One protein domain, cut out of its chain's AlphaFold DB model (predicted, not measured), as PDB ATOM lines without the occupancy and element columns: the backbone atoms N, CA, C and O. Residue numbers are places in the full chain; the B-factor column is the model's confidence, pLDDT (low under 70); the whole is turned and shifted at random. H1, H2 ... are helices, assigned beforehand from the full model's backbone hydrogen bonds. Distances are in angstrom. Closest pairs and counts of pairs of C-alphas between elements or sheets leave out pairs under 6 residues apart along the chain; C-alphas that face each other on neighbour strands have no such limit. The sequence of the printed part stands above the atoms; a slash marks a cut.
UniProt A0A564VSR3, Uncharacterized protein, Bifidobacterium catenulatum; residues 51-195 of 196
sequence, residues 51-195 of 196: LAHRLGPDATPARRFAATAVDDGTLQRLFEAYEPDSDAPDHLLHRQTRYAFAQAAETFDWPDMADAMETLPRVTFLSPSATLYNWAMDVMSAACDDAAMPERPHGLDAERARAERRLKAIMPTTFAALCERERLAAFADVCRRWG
ATOM      1  N   LEU A  51     137.397 106.476  99.205       75.38
ATOM      2  CA  LEU A  51     137.151 106.353 100.646       75.38
ATOM      3  C   LEU A  51     136.345 105.077 100.938       75.38
ATOM      4  O   LEU A  51     136.642 104.360 101.896       75.38
ATOM      5  N   ALA A  52     135.376 104.741 100.082       77.38
ATOM      6  CA  ALA A  52     134.528 103.566 100.240       77.38
ATOM      7  C   ALA A  52     135.323 102.255 100.162       77.38
ATOM      8  O   ALA A  52     135.065 101.343 100.949       77.38
ATOM      9  N   HIS A  53     136.313 102.164  99.268       78.75
ATOM     10  CA  HIS A  53     137.177 100.987  99.167       78.75
ATOM     11  C   HIS A  53     138.084 100.828 100.401       78.75
ATOM     12  O   HIS A  53     138.280  99.717 100.894       78.75
ATOM     13  N   ARG A  54     138.596 101.938 100.951       80.94
ATOM     14  CA  ARG A  54     139.507 101.939 102.113       80.94
ATOM     15  C   ARG A  54     138.843 101.557 103.433       80.94
ATOM     16  O   ARG A  54     139.518 101.050 104.323       80.94
ATOM     17  N   LEU A  55     137.541 101.800 103.565       83.12
ATOM     18  CA  LEU A  55     136.773 101.544 104.787       83.12
ATOM     19  C   LEU A  55     136.698 100.058 105.186       83.12
ATOM     20  O   LEU A  55     136.400  99.745 106.339       83.12
ATOM     21  N   GLY A  56     136.977  99.142 104.254       81.19
ATOM     22  CA  GLY A  56     136.932  97.707 104.507       81.19
ATOM     23  C   GLY A  56     135.514  97.163 104.762       81.19
ATOM     24  O   GLY A  56     134.521  97.898 104.803       81.19
ATOM     25  N   PRO A  57     135.384  95.835 104.923       82.19
ATOM     26  CA  PRO A  57     134.091  95.160 105.007       82.19
ATOM     27  C   PRO A  57     133.360  95.365 106.337       82.19
ATOM     28  O   PRO A  57     132.197  94.993 106.419       82.19
ATOM     29  N   ASP A  58     133.978  95.978 107.347       86.88
ATOM     30  CA  ASP A  58     133.391  96.130 108.688       86.88
ATOM     31  C   ASP A  58     132.869  97.545 108.973       86.88
ATOM     32  O   ASP A  58     132.254  97.781 110.010       86.88
ATOM     33  N   ALA A  59     133.064  98.491 108.048       88.25
ATOM     34  CA  ALA A  59     132.603  99.861 108.241       88.25
ATOM     35  C   ALA A  59     131.087  99.955 108.456       88.25
ATOM     36  O   ALA A  59     130.292  99.282 107.790       88.25
ATOM     37  N   THR A  60     130.690 100.845 109.362       92.88
ATOM     38  CA  THR A  60     129.284 101.105 109.670       92.88
ATOM     39  C   THR A  60     128.521 101.595 108.432       92.88
ATOM     40  O   THR A  60     129.113 102.173 107.511       92.88
ATOM     41  N   PRO A  61     127.188 101.404 108.379       93.75
ATOM     42  CA  PRO A  61     126.378 101.918 107.278       93.75
ATOM     43  C   PRO A  61     126.552 103.426 107.047       93.75
ATOM     44  O   PRO A  61     126.623 103.844 105.893       93.75
ATOM     45  N   ALA A  62     126.687 104.216 108.121       93.81
ATOM     46  CA  ALA A  62     126.915 105.658 108.042       93.81
ATOM     47  C   ALA A  62     128.256 105.989 107.368       93.81
ATOM     48  O   ALA A  62     128.274 106.753 106.404       93.81
ATOM     49  N   ARG A  63     129.357 105.336 107.779       92.00
ATOM     50  CA  ARG A  63     130.672 105.510 107.135       92.00
ATOM     51  C   ARG A  63     130.647 105.135 105.661       92.00
ATOM     52  O   ARG A  63     131.112 105.910 104.831       92.00
ATOM     53  N   ARG A  64     130.068 103.984 105.302       92.00
ATOM     54  CA  ARG A  64     129.985 103.563 103.891       92.00
ATOM     55  C   ARG A  64     129.164 104.525 103.043       92.00
ATOM     56  O   ARG A  64     129.550 104.824 101.913       92.00
ATOM     57  N   PHE A  65     128.040 105.001 103.577       93.06
ATOM     58  CA  PHE A  65     127.200 105.975 102.896       93.06
ATOM     59  C   PHE A  65     127.963 107.279 102.663       93.06
ATOM     60  O   PHE A  65     128.041 107.741 101.526       93.06
ATOM     61  N   ALA A  66     128.549 107.842 103.722       91.69
ATOM     62  CA  ALA A  66     129.282 109.094 103.649       91.69
ATOM     63  C   ALA A  66     130.465 108.986 102.681       91.69
ATOM     64  O   ALA A  66     130.623 109.841 101.819       91.69
ATOM     65  N   ALA A  67     131.210 107.880 102.726       87.62
ATOM     66  CA  ALA A  67     132.310 107.628 101.806       87.62
ATOM     67  C   ALA A  67     131.875 107.573 100.351       87.62
ATOM     68  O   ALA A  67     132.423 108.288  99.522       87.62
ATOM     69  N   THR A  68     130.820 106.816 100.062       87.06
ATOM     70  CA  THR A  68     130.253 106.766  98.710       87.06
ATOM     71  C   THR A  68     129.804 108.156  98.250       87.06
ATOM     72  O   THR A  68     130.020 108.520  97.096       87.06
ATOM     73  N   ALA A  69     129.209 108.946  99.150       87.00
ATOM     74  CA  ALA A  69     128.734 110.294  98.860       87.00
ATOM     75  C   ALA A  69     129.868 111.323  98.684       87.00
ATOM     76  O   ALA A  69     129.675 112.319  97.980       87.00
ATOM     77  N   VAL A  70     131.035 111.108  99.301       83.44
ATOM     78  CA  VAL A  70     132.270 111.856  99.015       83.44
ATOM     79  C   VAL A  70     132.811 111.442  97.644       83.44
ATOM     80  O   VAL A  70     132.966 112.289  96.764       83.44
ATOM     81  N   ASP A  71     133.013 110.140  97.425       76.06
ATOM     82  CA  ASP A  71     133.636 109.569  96.222       76.06
ATOM     83  C   ASP A  71     132.860 109.873  94.932       76.06
ATOM     84  O   ASP A  71     133.421 110.049  93.850       76.06
ATOM     85  N   ASP A  72     131.536 109.943  94.999       73.38
ATOM     86  CA  ASP A  72     130.713 110.219  93.825       73.38
ATOM     87  C   ASP A  72     130.363 111.715  93.664       73.38
ATOM     88  O   ASP A  72     129.765 112.117  92.647       73.38
ATOM     89  N   GLY A  73     130.770 112.536  94.639       75.31
ATOM     90  CA  GLY A  73     130.555 113.976  94.720       75.31
ATOM     91  C   GLY A  73     129.178 114.410  95.194       75.31
ATOM     92  O   GLY A  73     128.812 115.568  94.993       75.31
ATOM     93  N   THR A  74     128.361 113.517  95.739       83.19
ATOM     94  CA  THR A  74     127.013 113.876  96.193       83.19
ATOM     95  C   THR A  74     127.037 114.858  97.357       83.19
ATOM     96  O   THR A  74     126.258 115.807  97.339       83.19
ATOM     97  N   LEU A  75     127.972 114.725  98.304       84.94
ATOM     98  CA  LEU A  75     128.159 115.726  99.366       84.94
ATOM     99  C   LEU A  75     128.598 117.081  98.797       84.94
ATOM    100  O   LEU A  75     128.149 118.124  99.259       84.94
ATOM    101  N   GLN A  76     129.372 117.090  97.711       79.56
ATOM    102  CA  GLN A  76     129.725 118.338  97.042       79.56
ATOM    103  C   GLN A  76     128.510 119.014  96.384       79.56
ATOM    104  O   GLN A  76     128.344 120.229  96.508       79.56
ATOM    105  N   ARG A  77     127.641 118.236  95.726       80.81
ATOM    106  CA  ARG A  77     126.382 118.730  95.133       80.81
ATOM    107  C   ARG A  77     125.380 119.181  96.187       80.81
ATOM    108  O   ARG A  77     124.583 120.076  95.934       80.81
ATOM    109  N   LEU A  78     125.420 118.594  97.379       87.81
ATOM    110  CA  LEU A  78     124.605 119.047  98.498       87.81
ATOM    111  C   LEU A  78     124.934 120.501  98.871       87.81
ATOM    112  O   LEU A  78     124.008 121.282  99.081       87.81
ATOM    113  N   PHE A  79     126.216 120.885  98.889       83.38
ATOM    114  CA  PHE A  79     126.600 122.282  99.120       83.38
ATOM    115  C   PHE A  79     126.022 123.225  98.057       83.38
ATOM    116  O   PHE A  79     125.567 124.303  98.416       83.38
ATOM    117  N   GLU A  80     125.973 122.812  96.788       81.88
ATOM    118  CA  GLU A  80     125.350 123.583  95.694       81.88
ATOM    119  C   GLU A  80     123.824 123.668  95.855       81.88
ATOM    120  O   GLU A  80     123.221 124.720  95.673       81.88
ATOM    121  N   ALA A  81     123.170 122.578  96.263       84.88
ATOM    122  CA  ALA A  81     121.731 122.573  96.533       84.88
ATOM    123  C   ALA A  81     121.353 123.519  97.689       84.88
ATOM    124  O   ALA A  81     120.295 124.165  97.679       84.88
ATOM    125  N   TYR A  82     122.212 123.581  98.705       83.88
ATOM    126  CA  TYR A  82     122.020 124.376  99.910       83.88
ATOM    127  C   TYR A  82     122.513 125.828  99.779       83.88
ATOM    128  O   TYR A  82     122.067 126.656 100.566       83.88
ATOM    129  N   GLU A  83     123.344 126.149  98.778       78.50
ATOM    130  CA  GLU A  83     123.998 127.455  98.591       78.50
ATOM    131  C   GLU A  83     123.072 128.634  98.939       78.50
ATOM    132  O   GLU A  83     122.020 128.785  98.312       78.50
ATOM    133  N   PRO A  84     123.392 129.428  99.977       74.06
ATOM    134  CA  PRO A  84     122.575 130.570 100.359       74.06
ATOM    135  C   PRO A  84     122.659 131.663  99.287       74.06
ATOM    136  O   PRO A  84     123.602 131.708  98.498       74.06
ATOM    137  N   ASP A  85     121.679 132.565  99.270       70.44
ATOM    138  CA  ASP A  85     121.700 133.694  98.339       70.44
ATOM    139  C   ASP A  85     122.960 134.548  98.566       70.44
ATOM    140  O   ASP A  85     123.436 134.693  99.694       70.44
ATOM    141  N   SER A  86     123.540 135.101  97.498       65.88
ATOM    142  CA  SER A  86     124.849 135.770  97.573       65.88
ATOM    143  C   SER A  86     124.872 137.023  98.459       65.88
ATOM    144  O   SER A  86     125.948 137.483  98.838       65.88
ATOM    145  N   ASP A  87     123.709 137.596  98.763       70.88
ATOM    146  CA  ASP A  87     123.515 138.721  99.679       70.88
ATOM    147  C   ASP A  87     123.243 138.286 101.132       70.88
ATOM    148  O   ASP A  87     123.220 139.132 102.030       70.88
ATOM    149  N   ALA A  88     123.088 136.984 101.390       70.94
ATOM    150  CA  ALA A  88     122.949 136.451 102.735       70.94
ATOM    151  C   ALA A  88     124.279 136.562 103.507       70.94
ATOM    152  O   ALA A  88     125.349 136.276 102.955       70.94
ATOM    153  N   PRO A  89     124.241 136.905 104.809       68.62
ATOM    154  CA  PRO A  89     125.447 137.024 105.633       68.62
ATOM    155  C   PRO A  89     126.249 135.714 105.700       68.62
ATOM    156  O   PRO A  89     127.472 135.740 105.831       68.62
ATOM    157  N   ASP A  90     125.572 134.580 105.528       72.94
ATOM    158  CA  ASP A  90     126.154 133.247 105.666       72.94
ATOM    159  C   ASP A  90     126.824 132.744 104.372       72.94
ATOM    160  O   ASP A  90     127.436 131.679 104.376       72.94
ATOM    161  N   HIS A  91     126.765 133.486 103.259       72.31
ATOM    162  CA  HIS A  91     127.332 133.050 101.973       72.31
ATOM    163  C   HIS A  91     128.862 132.890 102.004       72.31
ATOM    164  O   HIS A  91     129.408 131.937 101.448       72.31
ATOM    165  N   LEU A  92     129.578 133.782 102.700       74.75
ATOM    166  CA  LEU A  92     131.026 133.624 102.891       74.75
ATOM    167  C   LEU A  92     131.357 132.416 103.771       74.75
ATOM    168  O   LEU A  92     132.309 131.696 103.469       74.75
ATOM    169  N   LEU A  93     130.561 132.192 104.819       77.75
ATOM    170  CA  LEU A  93     130.720 131.051 105.714       77.75
ATOM    171  C   LEU A  93     130.475 129.742 104.957       77.75
ATOM    172  O   LEU A  93     131.326 128.864 104.990       77.75
ATOM    173  N   HIS A  94     129.398 129.654 104.170       80.19
ATOM    174  CA  HIS A  94     129.099 128.497 103.315       80.19
ATOM    175  C   HIS A  94     130.265 128.133 102.405       80.19
ATOM    176  O   HIS A  94     130.669 126.972 102.332       80.19
ATOM    177  N   ARG A  95     130.861 129.137 101.763       74.25
ATOM    178  CA  ARG A  95     132.014 128.938 100.894       74.25
ATOM    179  C   ARG A  95     133.236 128.423 101.656       74.25
ATOM    180  O   ARG A  95     133.927 127.537 101.160       74.25
ATOM    181  N   GLN A  96     133.512 128.970 102.838       75.56
ATOM    182  CA  GLN A  96     134.610 128.510 103.694       75.56
ATOM    183  C   GLN A  96     134.390 127.066 104.144       75.56
ATOM    184  O   GLN A  96     135.291 126.245 103.992       75.56
ATOM    185  N   THR A  97     133.183 126.736 104.600       80.50
ATOM    186  CA  THR A  97     132.789 125.384 104.997       80.50
ATOM    187  C   THR A  97     132.957 124.389 103.859       80.50
ATOM    188  O   THR A  97     133.553 123.331 104.042       80.50
ATOM    189  N   ARG A  98     132.493 124.744 102.656       80.31
ATOM    190  CA  ARG A  98     132.649 123.925 101.451       80.31
ATOM    191  C   ARG A  98     134.121 123.607 101.173       80.31
ATOM    192  O   ARG A  98     134.441 122.467 100.848       80.31
ATOM    193  N   TYR A  99     135.011 124.594 101.294       72.81
ATOM    194  CA  TYR A  99     136.447 124.389 101.084       72.81
ATOM    195  C   TYR A  99     137.103 123.573 102.200       72.81
ATOM    196  O   TYR A  99     137.900 122.690 101.896       72.81
ATOM    197  N   ALA A 100     136.756 123.829 103.462       75.69
ATOM    198  CA  ALA A 100     137.261 123.061 104.598       75.69
ATOM    199  C   ALA A 100     136.854 121.584 104.491       75.69
ATOM    200  O   ALA A 100     137.695 120.701 104.627       75.69
ATOM    201  N   PHE A 101     135.594 121.319 104.135       83.19
ATOM    202  CA  PHE A 101     135.097 119.969 103.892       83.19
ATOM    203  C   PHE A 101     135.866 119.275 102.762       83.19
ATOM    204  O   PHE A 101     136.299 118.137 102.912       83.19
ATOM    205  N   ALA A 102     136.057 119.965 101.633       73.75
ATOM    206  CA  ALA A 102     136.820 119.444 100.504       73.75
ATOM    207  C   ALA A 102     138.262 119.083 100.904       73.75
ATOM    208  O   ALA A 102     138.738 118.006 100.561       73.75
ATOM    209  N   GLN A 103     138.926 119.945 101.675       73.81
ATOM    210  CA  GLN A 103     140.284 119.704 102.156       73.81
ATOM    211  C   GLN A 103     140.359 118.509 103.118       73.81
ATOM    212  O   GLN A 103     141.254 117.680 102.991       73.81
ATOM    213  N   ALA A 104     139.406 118.381 104.042       78.06
ATOM    214  CA  ALA A 104     139.333 117.239 104.953       78.06
ATOM    215  C   ALA A 104     139.054 115.921 104.207       78.06
ATOM    216  O   ALA A 104     139.599 114.867 104.543       78.06
ATOM    217  N   ALA A 105     138.248 115.978 103.143       77.50
ATOM    218  CA  ALA A 105     137.981 114.831 102.286       77.50
ATOM    219  C   ALA A 105     139.233 114.354 101.523       77.50
ATOM    220  O   ALA A 105     139.392 113.147 101.352       77.50
ATOM    221  N   GLU A 106     140.147 115.255 101.124       68.94
ATOM    222  CA  GLU A 106     141.436 114.890 100.492       68.94
ATOM    223  C   GLU A 106     142.298 114.011 101.397       68.94
ATOM    224  O   GLU A 106     142.984 113.098 100.929       68.94
ATOM    225  N   THR A 107     142.276 114.291 102.699       71.50
ATOM    226  CA  THR A 107     143.068 113.577 103.704       71.50
ATOM    227  C   THR A 107     142.301 112.443 104.371       71.50
ATOM    228  O   THR A 107     142.871 111.751 105.214       71.50
ATOM    229  N   PHE A 108     141.048 112.206 103.967       74.56
ATOM    230  CA  PHE A 108     140.144 111.222 104.569       74.56
ATOM    231  C   PHE A 108     139.955 111.434 106.078       74.56
ATOM    232  O   PHE A 108     139.844 110.474 106.846       74.56
ATOM    233  N   ASP A 109     139.931 112.697 106.499       83.44
ATOM    234  CA  ASP A 109     139.800 113.086 107.896       83.44
ATOM    235  C   ASP A 109     138.317 113.204 108.271       83.44
ATOM    236  O   ASP A 109     137.630 114.171 107.939       83.44
ATOM    237  N   TRP A 110     137.794 112.147 108.895       86.69
ATOM    238  CA  TRP A 110     136.389 112.059 109.293       86.69
ATOM    239  C   TRP A 110     135.972 113.133 110.307       86.69
ATOM    240  O   TRP A 110     134.952 113.780 110.043       86.69
ATOM    241  N   PRO A 111     136.718 113.345 111.414       91.81
ATOM    242  CA  PRO A 111     136.486 114.472 112.311       91.81
ATOM    243  C   PRO A 111     136.453 115.818 111.589       91.81
ATOM    244  O   PRO A 111     135.448 116.516 111.686       91.81
ATOM    245  N   ASP A 112     137.469 116.146 110.786       87.75
ATOM    246  CA  ASP A 112     137.535 117.461 110.135       87.75
ATOM    247  C   ASP A 112     136.408 117.655 109.104       87.75
ATOM    248  O   ASP A 112     135.890 118.761 108.942       87.75
ATOM    249  N   MET A 113     135.970 116.590 108.415       88.38
ATOM    250  CA  MET A 113     134.801 116.656 107.528       88.38
ATOM    251  C   MET A 113     133.504 116.930 108.305       88.38
ATOM    252  O   MET A 113     132.666 117.708 107.842       88.38
ATOM    253  N   ALA A 114     133.315 116.286 109.460       92.19
ATOM    254  CA  ALA A 114     132.145 116.495 110.308       92.19
ATOM    255  C   ALA A 114     132.142 117.911 110.910       92.19
ATOM    256  O   ALA A 114     131.155 118.634 110.750       92.19
ATOM    257  N   ASP A 115     133.271 118.333 111.484       91.00
ATOM    258  CA  ASP A 115     133.475 119.666 112.056       91.00
ATOM    259  C   ASP A 115     133.245 120.755 111.007       91.00
ATOM    260  O   ASP A 115     132.538 121.733 111.264       91.00
ATOM    261  N   ALA A 116     133.770 120.568 109.788       87.56
ATOM    262  CA  ALA A 116     133.526 121.486 108.686       87.56
ATOM    263  C   ALA A 116     132.021 121.654 108.454       87.56
ATOM    264  O   ALA A 116     131.536 122.783 108.472       87.56
ATOM    265  N   MET A 117     131.256 120.571 108.295       88.25
ATOM    266  CA  MET A 117     129.811 120.677 108.057       88.25
ATOM    267  C   MET A 117     129.047 121.340 109.211       88.25
ATOM    268  O   MET A 117     128.059 122.029 108.945       88.25
ATOM    269  N   GLU A 118     129.507 121.171 110.454       88.44
ATOM    270  CA  GLU A 118     128.917 121.769 111.658       88.44
ATOM    271  C   GLU A 118     129.145 123.282 111.774       88.44
ATOM    272  O   GLU A 118     128.348 123.977 112.405       88.44
ATOM    273  N   THR A 119     130.153 123.833 111.089       83.81
ATOM    274  CA  THR A 119     130.361 125.292 111.047       83.81
ATOM    275  C   THR A 119     129.192 126.056 110.424       83.81
ATOM    276  O   THR A 119     128.991 127.229 110.751       83.81
ATOM    277  N   LEU A 120     128.407 125.416 109.549       79.25
ATOM    278  CA  LEU A 120     127.179 126.013 109.040       79.25
ATOM    279  C   LEU A 120     126.065 125.835 110.074       79.25
ATOM    280  O   LEU A 120     125.731 124.698 110.416       79.25
ATOM    281  N   PRO A 121     125.448 126.930 110.561       72.31
ATOM    282  CA  PRO A 121     124.359 126.815 111.515       72.31
ATOM    283  C   PRO A 121     123.242 125.967 110.912       72.31
ATOM    284  O   PRO A 121     122.844 126.174 109.762       72.31
ATOM    285  N   ARG A 122     122.713 125.025 111.704       75.00
ATOM    286  CA  ARG A 122     121.547 124.235 111.296       75.00
ATOM    287  C   ARG A 122     120.434 125.186 110.897       75.00
ATOM    288  O   ARG A 122     119.920 125.951 111.717       75.00
ATOM    289  N   VAL A 123     120.055 125.130 109.630       65.00
ATOM    290  CA  VAL A 123     119.038 126.034 109.120       65.00
ATOM    291  C   VAL A 123     117.687 125.593 109.643       65.00
ATOM    292  O   VAL A 123     117.217 124.489 109.371       65.00
ATOM    293  N   THR A 124     117.067 126.483 110.412       56.56
ATOM    294  CA  THR A 124     115.703 126.342 110.933       56.56
ATOM    295  C   THR A 124     114.645 126.628 109.868       56.56
ATOM    296  O   THR A 124     113.465 126.345 110.070       56.56
ATOM    297  N   PHE A 125     115.052 127.174 108.717       58.19
ATOM    298  CA  PHE A 125     114.181 127.362 107.567       58.19
ATOM    299  C   PHE A 125     113.840 126.008 106.933       58.19
ATOM    300  O   PHE A 125     114.721 125.247 106.539       58.19
ATOM    301  N   LEU A 126     112.544 125.716 106.806       64.38
ATOM    302  CA  LEU A 126     112.003 124.462 106.269       64.38
ATOM    303  C   LEU A 126     112.129 124.385 104.735       64.38
ATOM    304  O   LEU A 126     111.142 124.149 104.038       64.38
ATOM    305  N   SER A 127     113.321 124.616 104.179       82.81
ATOM    306  CA  SER A 127     113.570 124.286 102.777       82.81
ATOM    307  C   SER A 127     113.929 122.799 102.638       82.81
ATOM    308  O   SER A 127     114.557 122.209 103.527       82.81
ATOM    309  N   PRO A 128     113.573 122.166 101.507       85.75
ATOM    310  CA  PRO A 128     113.973 120.787 101.239       85.75
ATOM    311  C   PRO A 128     115.498 120.597 101.217       85.75
ATOM    312  O   PRO A 128     115.997 119.575 101.685       85.75
ATOM    313  N   SER A 129     116.252 121.589 100.726       86.75
ATOM    314  CA  SER A 129     117.720 121.561 100.717       86.75
ATOM    315  C   SER A 129     118.326 121.692 102.116       86.75
ATOM    316  O   SER A 129     119.276 120.976 102.412       86.75
ATOM    317  N   ALA A 130     117.756 122.518 103.001       87.19
ATOM    318  CA  ALA A 130     118.175 122.589 104.405       87.19
ATOM    319  C   ALA A 130     117.894 121.276 105.148       87.19
ATOM    320  O   ALA A 130     118.715 120.819 105.937       87.19
ATOM    321  N   THR A 131     116.767 120.624 104.849       89.75
ATOM    322  CA  THR A 131     116.428 119.312 105.423       89.75
ATOM    323  C   THR A 131     117.425 118.238 104.987       89.75
ATOM    324  O   THR A 131     117.902 117.471 105.820       89.75
ATOM    325  N   LEU A 132     117.786 118.206 103.698       91.06
ATOM    326  CA  LEU A 132     118.850 117.332 103.196       91.06
ATOM    327  C   LEU A 132     120.203 117.639 103.839       91.06
ATOM    328  O   LEU A 132     120.923 116.707 104.184       91.06
ATOM    329  N   TYR A 133     120.547 118.922 103.984       91.12
ATOM    330  CA  TYR A 133     121.822 119.336 104.558       91.12
ATOM    331  C   TYR A 133     121.937 118.912 106.022       91.12
ATOM    332  O   TYR A 133     122.887 118.227 106.384       91.12
ATOM    333  N   ASN A 134     120.920 119.211 106.833       91.19
ATOM    334  CA  ASN A 134     120.867 118.810 108.237       91.19
ATOM    335  C   ASN A 134     120.958 117.283 108.398       91.19
ATOM    336  O   ASN A 134     121.699 116.803 109.248       91.19
ATOM    337  N   TRP A 135     120.260 116.514 107.554       93.50
ATOM    338  CA  TRP A 135     120.366 115.054 107.590       93.50
ATOM    339  C   TRP A 135     121.766 114.563 107.208       93.50
ATOM    340  O   TRP A 135     122.287 113.643 107.830       93.50
ATOM    341  N   ALA A 136     122.409 115.182 106.217       94.06
ATOM    342  CA  ALA A 136     123.779 114.842 105.851       94.06
ATOM    343  C   ALA A 136     124.776 115.149 106.981       94.06
ATOM    344  O   ALA A 136     125.693 114.359 107.193       94.06
ATOM    345  N   MET A 137     124.571 116.232 107.741       93.25
ATOM    346  CA  MET A 137     125.342 116.499 108.964       93.25
ATOM    347  C   MET A 137     125.174 115.366 109.982       93.25
ATOM    348  O   MET A 137     126.165 114.882 110.523       93.25
ATOM    349  N   ASP A 138     123.940 114.899 110.204       94.44
ATOM    350  CA  ASP A 138     123.670 113.783 111.121       94.44
ATOM    351  C   ASP A 138     124.350 112.488 110.645       94.44
ATOM    352  O   ASP A 138     124.875 111.721 111.451       94.44
ATOM    353  N   VAL A 139     124.393 112.247 109.328       95.44
ATOM    354  CA  VAL A 139     125.108 111.102 108.745       95.44
ATOM    355  C   VAL A 139     126.618 111.227 108.939       95.44
ATOM    356  O   VAL A 139     127.257 110.231 109.271       95.44
ATOM    357  N   MET A 140     127.195 112.418 108.750       94.00
ATOM    358  CA  MET A 140     128.627 112.652 108.957       94.00
ATOM    359  C   MET A 140     129.032 112.504 110.423       94.00
ATOM    360  O   MET A 140     130.030 111.847 110.703       94.00
ATOM    361  N   SER A 141     128.232 113.029 111.354       94.12
ATOM    362  CA  SER A 141     128.428 112.807 112.791       94.12
ATOM    363  C   SER A 141     128.366 111.314 113.124       94.12
ATOM    364  O   SER A 141     129.290 110.782 113.735       94.12
ATOM    365  N   ALA A 142     127.361 110.593 112.613       94.88
ATOM    366  CA  ALA A 142     127.276 109.148 112.808       94.88
ATOM    367  C   ALA A 142     128.454 108.383 112.179       94.88
ATOM    368  O   ALA A 142     128.905 107.380 112.727       94.88
ATOM    369  N   ALA A 143     128.970 108.843 111.037       92.56
ATOM    370  CA  ALA A 143     130.154 108.273 110.407       92.56
ATOM    371  C   ALA A 143     131.423 108.522 111.240       92.56
ATOM    372  O   ALA A 143     132.264 107.628 111.339       92.56
ATOM    373  N   CYS A 144     131.560 109.694 111.861       92.12
ATOM    374  CA  CYS A 144     132.669 110.001 112.760       92.12
ATOM    375  C   CYS A 144     132.641 109.086 113.995       92.12
ATOM    376  O   CYS A 144     133.618 108.384 114.264       92.12
ATOM    377  N   ASP A 145     131.482 108.989 114.646       91.88
ATOM    378  CA  ASP A 145     131.298 108.296 115.929       91.88
ATOM    379  C   ASP A 145     131.094 106.773 115.816       91.88
ATOM    380  O   ASP A 145     130.840 106.108 116.820       91.88
ATOM    381  N   ASP A 146     131.157 106.202 114.607       88.06
ATOM    382  CA  ASP A 146     130.762 104.808 114.340       88.06
ATOM    383  C   ASP A 146     129.337 104.475 114.832       88.06
ATOM    384  O   ASP A 146     129.022 103.352 115.240       88.06
ATOM    385  N   ALA A 147     128.443 105.459 114.771       92.75
ATOM    386  CA  ALA A 147     127.073 105.336 115.230       92.75
ATOM    387  C   ALA A 147     126.141 104.731 114.164       92.75
ATOM    388  O   ALA A 147     126.494 104.481 113.005       92.75
ATOM    389  N   ALA A 148     124.900 104.474 114.581       93.25
ATOM    390  CA  ALA A 148     123.854 103.996 113.690       93.25
ATOM    391  C   ALA A 148     123.479 105.056 112.643       93.25
ATOM    392  O   ALA A 148     123.540 106.257 112.893       93.25
ATOM    393  N   MET A 149     123.031 104.591 111.474       95.75
ATOM    394  CA  MET A 149     122.521 105.469 110.422       95.75
ATOM    395  C   MET A 149     121.314 106.273 110.941       95.75
ATOM    396  O   MET A 149     120.374 105.656 111.454       95.75
ATOM    397  N   PRO A 150     121.295 107.609 110.788       95.62
ATOM    398  CA  PRO A 150     120.149 108.416 111.186       95.62
ATOM    399  C   PRO A 150     118.919 108.114 110.323       95.62
ATOM    400  O   PRO A 150     119.021 107.701 109.161       95.62
ATOM    401  N   GLU A 151     117.737 108.357 110.889       94.00
ATOM    402  CA  GLU A 151     116.472 108.182 110.182       94.00
ATOM    403  C   GLU A 151     116.392 109.108 108.964       94.00
ATOM    404  O   GLU A 151     116.820 110.263 108.992       94.00
ATOM    405  N   ARG A 152     115.859 108.582 107.860       92.19
ATOM    406  CA  ARG A 152     115.760 109.329 106.610       92.19
ATOM    407  C   ARG A 152     114.643 110.375 106.704       92.19
ATOM    408  O   ARG A 152     113.527 110.016 107.076       92.19
ATOM    409  N   PRO A 153     114.884 111.628 106.284       90.69
ATOM    410  CA  PRO A 153     113.850 112.653 106.257       90.69
ATOM    411  C   PRO A 153     112.715 112.273 105.301       90.69
ATOM    412  O   PRO A 153     112.934 111.745 104.207       90.69
ATOM    413  N   HIS A 154     111.484 112.568 105.710       87.19
ATOM    414  CA  HIS A 154     110.289 112.269 104.926       87.19
ATOM    415  C   HIS A 154     109.962 113.373 103.912       87.19
ATOM    416  O   HIS A 154     110.308 114.538 104.087       87.19
ATOM    417  N   GLY A 155     109.235 113.011 102.852       86.19
ATOM    418  CA  GLY A 155     108.663 113.970 101.897       86.19
ATOM    419  C   GLY A 155     109.619 114.479 100.815       86.19
ATOM    420  O   GLY A 155     109.160 115.123  99.871       86.19
ATOM    421  N   LEU A 156     110.911 114.142 100.880       89.38
ATOM    422  CA  LEU A 156     111.897 114.573  99.884       89.38
ATOM    423  C   LEU A 156     111.628 114.046  98.469       89.38
ATOM    424  O   LEU A 156     111.943 114.749  97.516       89.38
ATOM    425  N   ASP A 157     110.953 112.905  98.317       88.50
ATOM    426  CA  ASP A 157     110.471 112.413  97.018       88.50
ATOM    427  C   ASP A 157     109.539 113.411  96.323       88.50
ATOM    428  O   ASP A 157     109.671 113.715  95.130       88.50
ATOM    429  N   ALA A 158     108.579 113.944  97.082       90.50
ATOM    430  CA  ALA A 158     107.627 114.915  96.569       90.50
ATOM    431  C   ALA A 158     108.331 116.236  96.237       90.50
ATOM    432  O   ALA A 158     108.025 116.853  95.211       90.50
ATOM    433  N   GLU A 159     109.291 116.649  97.067       92.25
ATOM    434  CA  GLU A 159     110.085 117.856  96.835       92.25
ATOM    435  C   GLU A 159     111.022 117.708  95.636       92.25
ATOM    436  O   GLU A 159     111.083 118.618  94.810       92.25
ATOM    437  N   ARG A 160     111.657 116.548  95.439       93.50
ATOM    438  CA  ARG A 160     112.426 116.226  94.227       93.50
ATOM    439  C   ARG A 160     111.551 116.379  92.990       93.50
ATOM    440  O   ARG A 160     111.917 117.102  92.066       93.50
ATOM    441  N   ALA A 161     110.365 115.770  92.980       93.00
ATOM    442  CA  ALA A 161     109.448 115.869  91.844       93.00
ATOM    443  C   ALA A 161     108.985 117.318  91.584       93.00
ATOM    444  O   ALA A 161     108.769 117.721  90.437       93.00
ATOM    445  N   ARG A 162     108.815 118.138  92.632       92.19
ATOM    446  CA  ARG A 162     108.536 119.579  92.492       92.19
ATOM    447  C   ARG A 162     109.736 120.335  91.926       92.19
ATOM    448  O   ARG A 162     109.537 121.120  90.999       92.19
ATOM    449  N   ALA A 163     110.943 120.068  92.416       91.31
ATOM    450  CA  ALA A 163     112.175 120.682  91.934       91.31
ATOM    451  C   ALA A 163     112.417 120.373  90.451       91.31
ATOM    452  O   ALA A 163     112.633 121.289  89.663       91.31
ATOM    453  N   GLU A 164     112.260 119.116  90.028       93.25
ATOM    454  CA  GLU A 164     112.404 118.714  88.622       93.25
ATOM    455  C   GLU A 164     111.358 119.374  87.707       93.25
ATOM    456  O   GLU A 164     111.670 119.757  86.576       93.25
ATOM    457  N   ARG A 165     110.115 119.551  88.179       94.81
ATOM    458  CA  ARG A 165     109.087 120.306  87.439       94.81
ATOM    459  C   ARG A 165     109.447 121.785  87.320       94.81
ATOM    460  O   ARG A 165     109.338 122.344  86.231       94.81
ATOM    461  N   ARG A 166     109.895 122.408  88.410       92.12
ATOM    462  CA  ARG A 166     110.283 123.825  88.443       92.12
ATOM    463  C   ARG A 166     111.508 124.089  87.565       92.12
ATOM    464  O   ARG A 166     111.488 125.027  86.777       92.12
ATOM    465  N   LEU A 167     112.505 123.207  87.594       89.81
ATOM    466  CA  LEU A 167     113.685 123.257  86.726       89.81
ATOM    467  C   LEU A 167     113.320 123.288  85.231       89.81
ATOM    468  O   LEU A 167     113.935 124.019  84.454       89.81
ATOM    469  N   LYS A 168     112.303 122.520  84.815       91.19
ATOM    470  CA  LYS A 168     111.797 122.526  83.428       91.19
ATOM    471  C   LYS A 168     111.052 123.814  83.070       91.19
ATOM    472  O   LYS A 168     111.022 124.174  81.899       91.19
ATOM    473  N   ALA A 169     110.455 124.482  84.055       92.38
ATOM    474  CA  ALA A 169     109.653 125.686  83.860       92.38
ATOM    475  C   ALA A 169     110.476 126.985  83.866       92.38
ATOM    476  O   ALA A 169     110.059 127.970  83.260       92.38
ATOM    477  N   ILE A 170     111.629 127.016  84.545       88.75
ATOM    478  CA  ILE A 170     112.452 128.229  84.630       88.75
ATOM    479  C   ILE A 170     113.153 128.493  83.297       88.75
ATOM    480  O   ILE A 170     113.970 127.691  82.843       88.75
ATOM    481  N   MET A 171     112.913 129.669  82.721       89.12
ATOM    482  CA  MET A 171     113.682 130.178  81.588       89.12
ATOM    483  C   MET A 171     114.970 130.855  82.092       89.12
ATOM    484  O   MET A 171     114.882 131.755  82.927       89.12
ATOM    485  N   PRO A 172     116.166 130.468  81.608       79.81
ATOM    486  CA  PRO A 172     117.450 130.990  82.085       79.81
ATOM    487  C   PRO A 172     117.784 132.360  81.465       79.81
ATOM    488  O   PRO A 172     118.812 132.535  80.819       79.81
ATOM    489  N   THR A 173     116.882 133.331  81.594       85.31
ATOM    490  CA  THR A 173     117.037 134.664  80.986       85.31
ATOM    491  C   THR A 173     117.660 135.688  81.929       85.31
ATOM    492  O   THR A 173     118.025 136.775  81.492       85.31
ATOM    493  N   THR A 174     117.773 135.367  83.218       78.62
ATOM    494  CA  THR A 174     118.428 136.204  84.227       78.62
ATOM    495  C   THR A 174     119.464 135.392  84.987       78.62
ATOM    496  O   THR A 174     119.385 134.165  85.054       78.62
ATOM    497  N   PHE A 175     120.422 136.089  85.593       71.94
ATOM    498  CA  PHE A 175     121.435 135.460  86.433       71.94
ATOM    499  C   PHE A 175     120.814 134.697  87.617       71.94
ATOM    500  O   PHE A 175     121.089 133.518  87.796       71.94
ATOM    501  N   ALA A 176     119.864 135.309  88.331       75.69
ATOM    502  CA  ALA A 176     119.139 134.639  89.413       75.69
ATOM    503  C   ALA A 176     118.393 133.372  88.942       75.69
ATOM    504  O   ALA A 176     118.367 132.366  89.645       75.69
ATOM    505  N   ALA A 177     117.821 133.389  87.732       76.19
ATOM    506  CA  ALA A 177     117.167 132.213  87.158       76.19
ATOM    507  C   ALA A 177     118.161 131.101  86.781       76.19
ATOM    508  O   ALA A 177     117.795 129.929  86.820       76.19
ATOM    509  N   LEU A 178     119.398 131.445  86.409       77.44
ATOM    510  CA  LEU A 178     120.470 130.471  86.192       77.44
ATOM    511  C   LEU A 178     120.881 129.809  87.512       77.44
ATOM    512  O   LEU A 178     120.809 128.584  87.595       77.44
ATOM    513  N   CYS A 179     121.192 130.598  88.544       76.81
ATOM    514  CA  CYS A 179     121.563 130.083  89.868       76.81
ATOM    515  C   CYS A 179     120.469 129.185  90.455       76.81
ATOM    516  O   CYS A 179     120.733 128.073  90.900       76.81
ATOM    517  N   GLU A 180     119.206 129.608  90.376       82.06
ATOM    518  CA  GLU A 180     118.075 128.800  90.842       82.06
ATOM    519  C   GLU A 180     117.965 127.462  90.089       82.06
ATOM    520  O   GLU A 180     117.668 126.424  90.684       82.06
ATOM    521  N   ARG A 181     118.216 127.443  88.773       83.56
ATOM    522  CA  ARG A 181     118.229 126.187  88.005       83.56
ATOM    523  C   ARG A 181     119.353 125.264  88.461       83.56
ATOM    524  O   ARG A 181     119.129 124.057  88.531       83.56
ATOM    525  N   GLU A 182     120.532 125.803  88.747       81.38
ATOM    526  CA  GLU A 182     121.674 125.031  89.242       81.38
ATOM    527  C   GLU A 182     121.372 124.427  90.614       81.38
ATOM    528  O   GLU A 182     121.471 123.209  90.769       81.38
ATOM    529  N   ARG A 183     120.851 125.228  91.550       83.31
ATOM    530  CA  ARG A 183     120.422 124.761  92.877       83.31
ATOM    531  C   ARG A 183     119.379 123.647  92.802       83.31
ATOM    532  O   ARG A 183     119.519 122.613  93.454       83.31
ATOM    533  N   LEU A 184     118.339 123.817  91.979       86.62
ATOM    534  CA  LEU A 184     117.287 122.806  91.807       86.62
ATOM    535  C   LEU A 184     117.805 121.529  91.138       86.62
ATOM    536  O   LEU A 184     117.365 120.431  91.488       86.62
ATOM    537  N   ALA A 185     118.722 121.656  90.177       84.56
ATOM    538  CA  ALA A 185     119.347 120.512  89.526       84.56
ATOM    539  C   ALA A 185     120.238 119.730  90.501       84.56
ATOM    540  O   ALA A 185     120.145 118.503  90.541       84.56
ATOM    541  N   ALA A 186     121.039 120.429  91.308       84.81
ATOM    542  CA  ALA A 186     121.869 119.834  92.349       84.81
ATOM    543  C   ALA A 186     121.008 119.112  93.394       84.81
ATOM    544  O   ALA A 186     121.232 117.935  93.666       84.81
ATOM    545  N   PHE A 187     119.953 119.765  93.892       90.00
ATOM    546  CA  PHE A 187     119.000 119.165  94.830       90.00
ATOM    547  C   PHE A 187     118.379 117.873  94.279       90.00
ATOM    548  O   PHE A 187     118.392 116.836  94.943       90.00
ATOM    549  N   ALA A 188     117.864 117.909  93.047       89.88
ATOM    550  CA  ALA A 188     117.244 116.738  92.433       89.88
ATOM    551  C   ALA A 188     118.246 115.594  92.202       89.88
ATOM    552  O   ALA A 188     117.877 114.424  92.337       89.88
ATOM    553  N   ASP A 189     119.500 115.911  91.864       88.12
ATOM    554  CA  ASP A 189     120.554 114.907  91.703       88.12
ATOM    555  C   ASP A 189     120.913 114.239  93.033       88.12
ATOM    556  O   ASP A 189     120.953 113.010  93.097       88.12
ATOM    557  N   VAL A 190     121.074 115.025  94.102       90.19
ATOM    558  CA  VAL A 190     121.328 114.516  95.458       90.19
ATOM    559  C   VAL A 190     120.208 113.576  95.898       90.19
ATOM    560  O   VAL A 190     120.482 112.435  96.273       90.19
ATOM    561  N   CYS A 191     118.942 113.994  95.764       93.12
ATOM    562  CA  CYS A 191     117.803 113.131  96.086       93.12
ATOM    563  C   CYS A 191     117.847 111.813  95.303       93.12
ATOM    564  O   CYS A 191     117.658 110.746  95.879       93.12
ATOM    565  N   ARG A 192     118.133 111.864  93.996       90.88
ATOM    566  CA  ARG A 192     118.183 110.669  93.142       90.88
ATOM    567  C   ARG A 192     119.288 109.705  93.560       90.88
ATOM    568  O   ARG A 192     119.036 108.507  93.627       90.88
ATOM    569  N   ARG A 193     120.492 110.210  93.834       87.69
ATOM    570  CA  ARG A 193     121.648 109.386  94.222       87.69
ATOM    571  C   ARG A 193     121.464 108.732  95.580       87.69
ATOM    572  O   ARG A 193     121.844 107.582  95.762       87.69
ATOM    573  N   TRP A 194     120.829 109.438  96.505       93.19
ATOM    574  CA  TRP A 194     120.523 108.897  97.822       93.19
ATOM    575  C   TRP A 194     119.248 108.050  97.841       93.19
ATOM    576  O   TRP A 194     118.992 107.371  98.828       93.19
ATOM    577  N   GLY A 195     118.454 108.029  96.769       90.44
ATOM    578  CA  GLY A 195     117.221 107.243  96.691       90.44
ATOM    579  C   GLY A 195     116.092 107.812  97.554       90.44
ATOM    580  O   GLY A 195     115.425 107.047  98.252       90.44
TER     581      GLY A 195
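This is residues 51 to 195 of the 196 residues of an uncharacterized protein of Bifidobacterium catenulatum (UniProt A0A564VSR3). The longest helix, H8, folds back with H7 into a helical hairpin, and H8 packs on H3, one of four helices, H3, H4, H5 and H6, that form a somewhat loose bundle, each running opposite to the next round a ring. H2 crosses one end of this bundle with short H1 beside it, and residues 145 to 155 lead back from the end of H6 to H7. The printed part has 145 residues with eight named helices, H1 to H8 in order along the chain, and no named strand; the class is all helix. It is compact, with a radius of gyration of the C-alphas of 15.3 A, yet elongated in outline, spanning 49 by 30 by 26 A.

Start with H8, residues 175 to 194: find C-alpha 175 at (121.435, 135.460, 86.433), from where the helix runs 28.9 A to C-alpha 194 at (120.523, 108.897, 97.822). Just before it, H7 covers residues 156 to 169 over 19.6 A. Look next for H3 at residues 74 to 82, H4 at residues 91 to 106, 23.0 A long, H5 at residues 110 to 118, and H6 at residues 128 to 144, 24.5 A long. H1, residues 51 to 54, begins at C-alpha 51, (137.151, 106.353, 100.646), and H2 holds residues 61 to 71 over 15.3 A.

H8 touches the hub, H3, which touches four helices: the closest C-alphas, those of Ala 81 and Arg 183, are 4.5 A apart, at a steep tilt of 39 degrees, opposite ways. In the hairpin of H7 and H8, the closest C-alphas are those of Arg 160 and Ala 188, 5.2 A apart; the tilt of 35.1 degrees is only just steep. H3 and H4 form a hairpin at a shallow tilt of 2 degrees, touching with 4 pairs of C-alphas within 8 A, closest at Phe 79 and Arg 98, 6.7 A. H4 and H5 form another, at 9 degrees, with the C-alphas of Phe 101 and Met 113 4.9 A apart. Residues 137 to 144 of H6 touch H5 in a third hairpin at 29 degrees, closest at C-alphas 114 and 140, 5.4 A. Residues 129 to 136 of H6 touch H3, with the C-alphas of Tyr 82 and Ser 129 5.2 A apart. H2 touches residues 139 to 144 of H6 at a steep tilt of 66 degrees, closest at C-alphas 63 and 143, 4.3 A. H2 and H3 only just touch, with 3 pairs of C-alphas within 8 A, closest at Ala 69 and Leu 75, 5.5 A, and only at the corner, about perpendicular at 80 degrees. H1 touches H2, with the C-alphas of Ala 52 and Ala 67 4.9 A apart. H5 and H8 are apart. Every O i to N i+4 pair is within hydrogen-bond range in H2, H4, H5, H6, H7 and H8; in H3 4 of 5 are, and H1 is too short for such a pair.

The two C-alphas farthest apart are those of Asp 58 and Thr 173, 50.2 A. The printed part has no cut. The link from H6 to H7, 11 residues, is long. Mean pLDDT of the printed part is 84.3; look for values under 70 at residues 86, 89, 106 and 123 to 126.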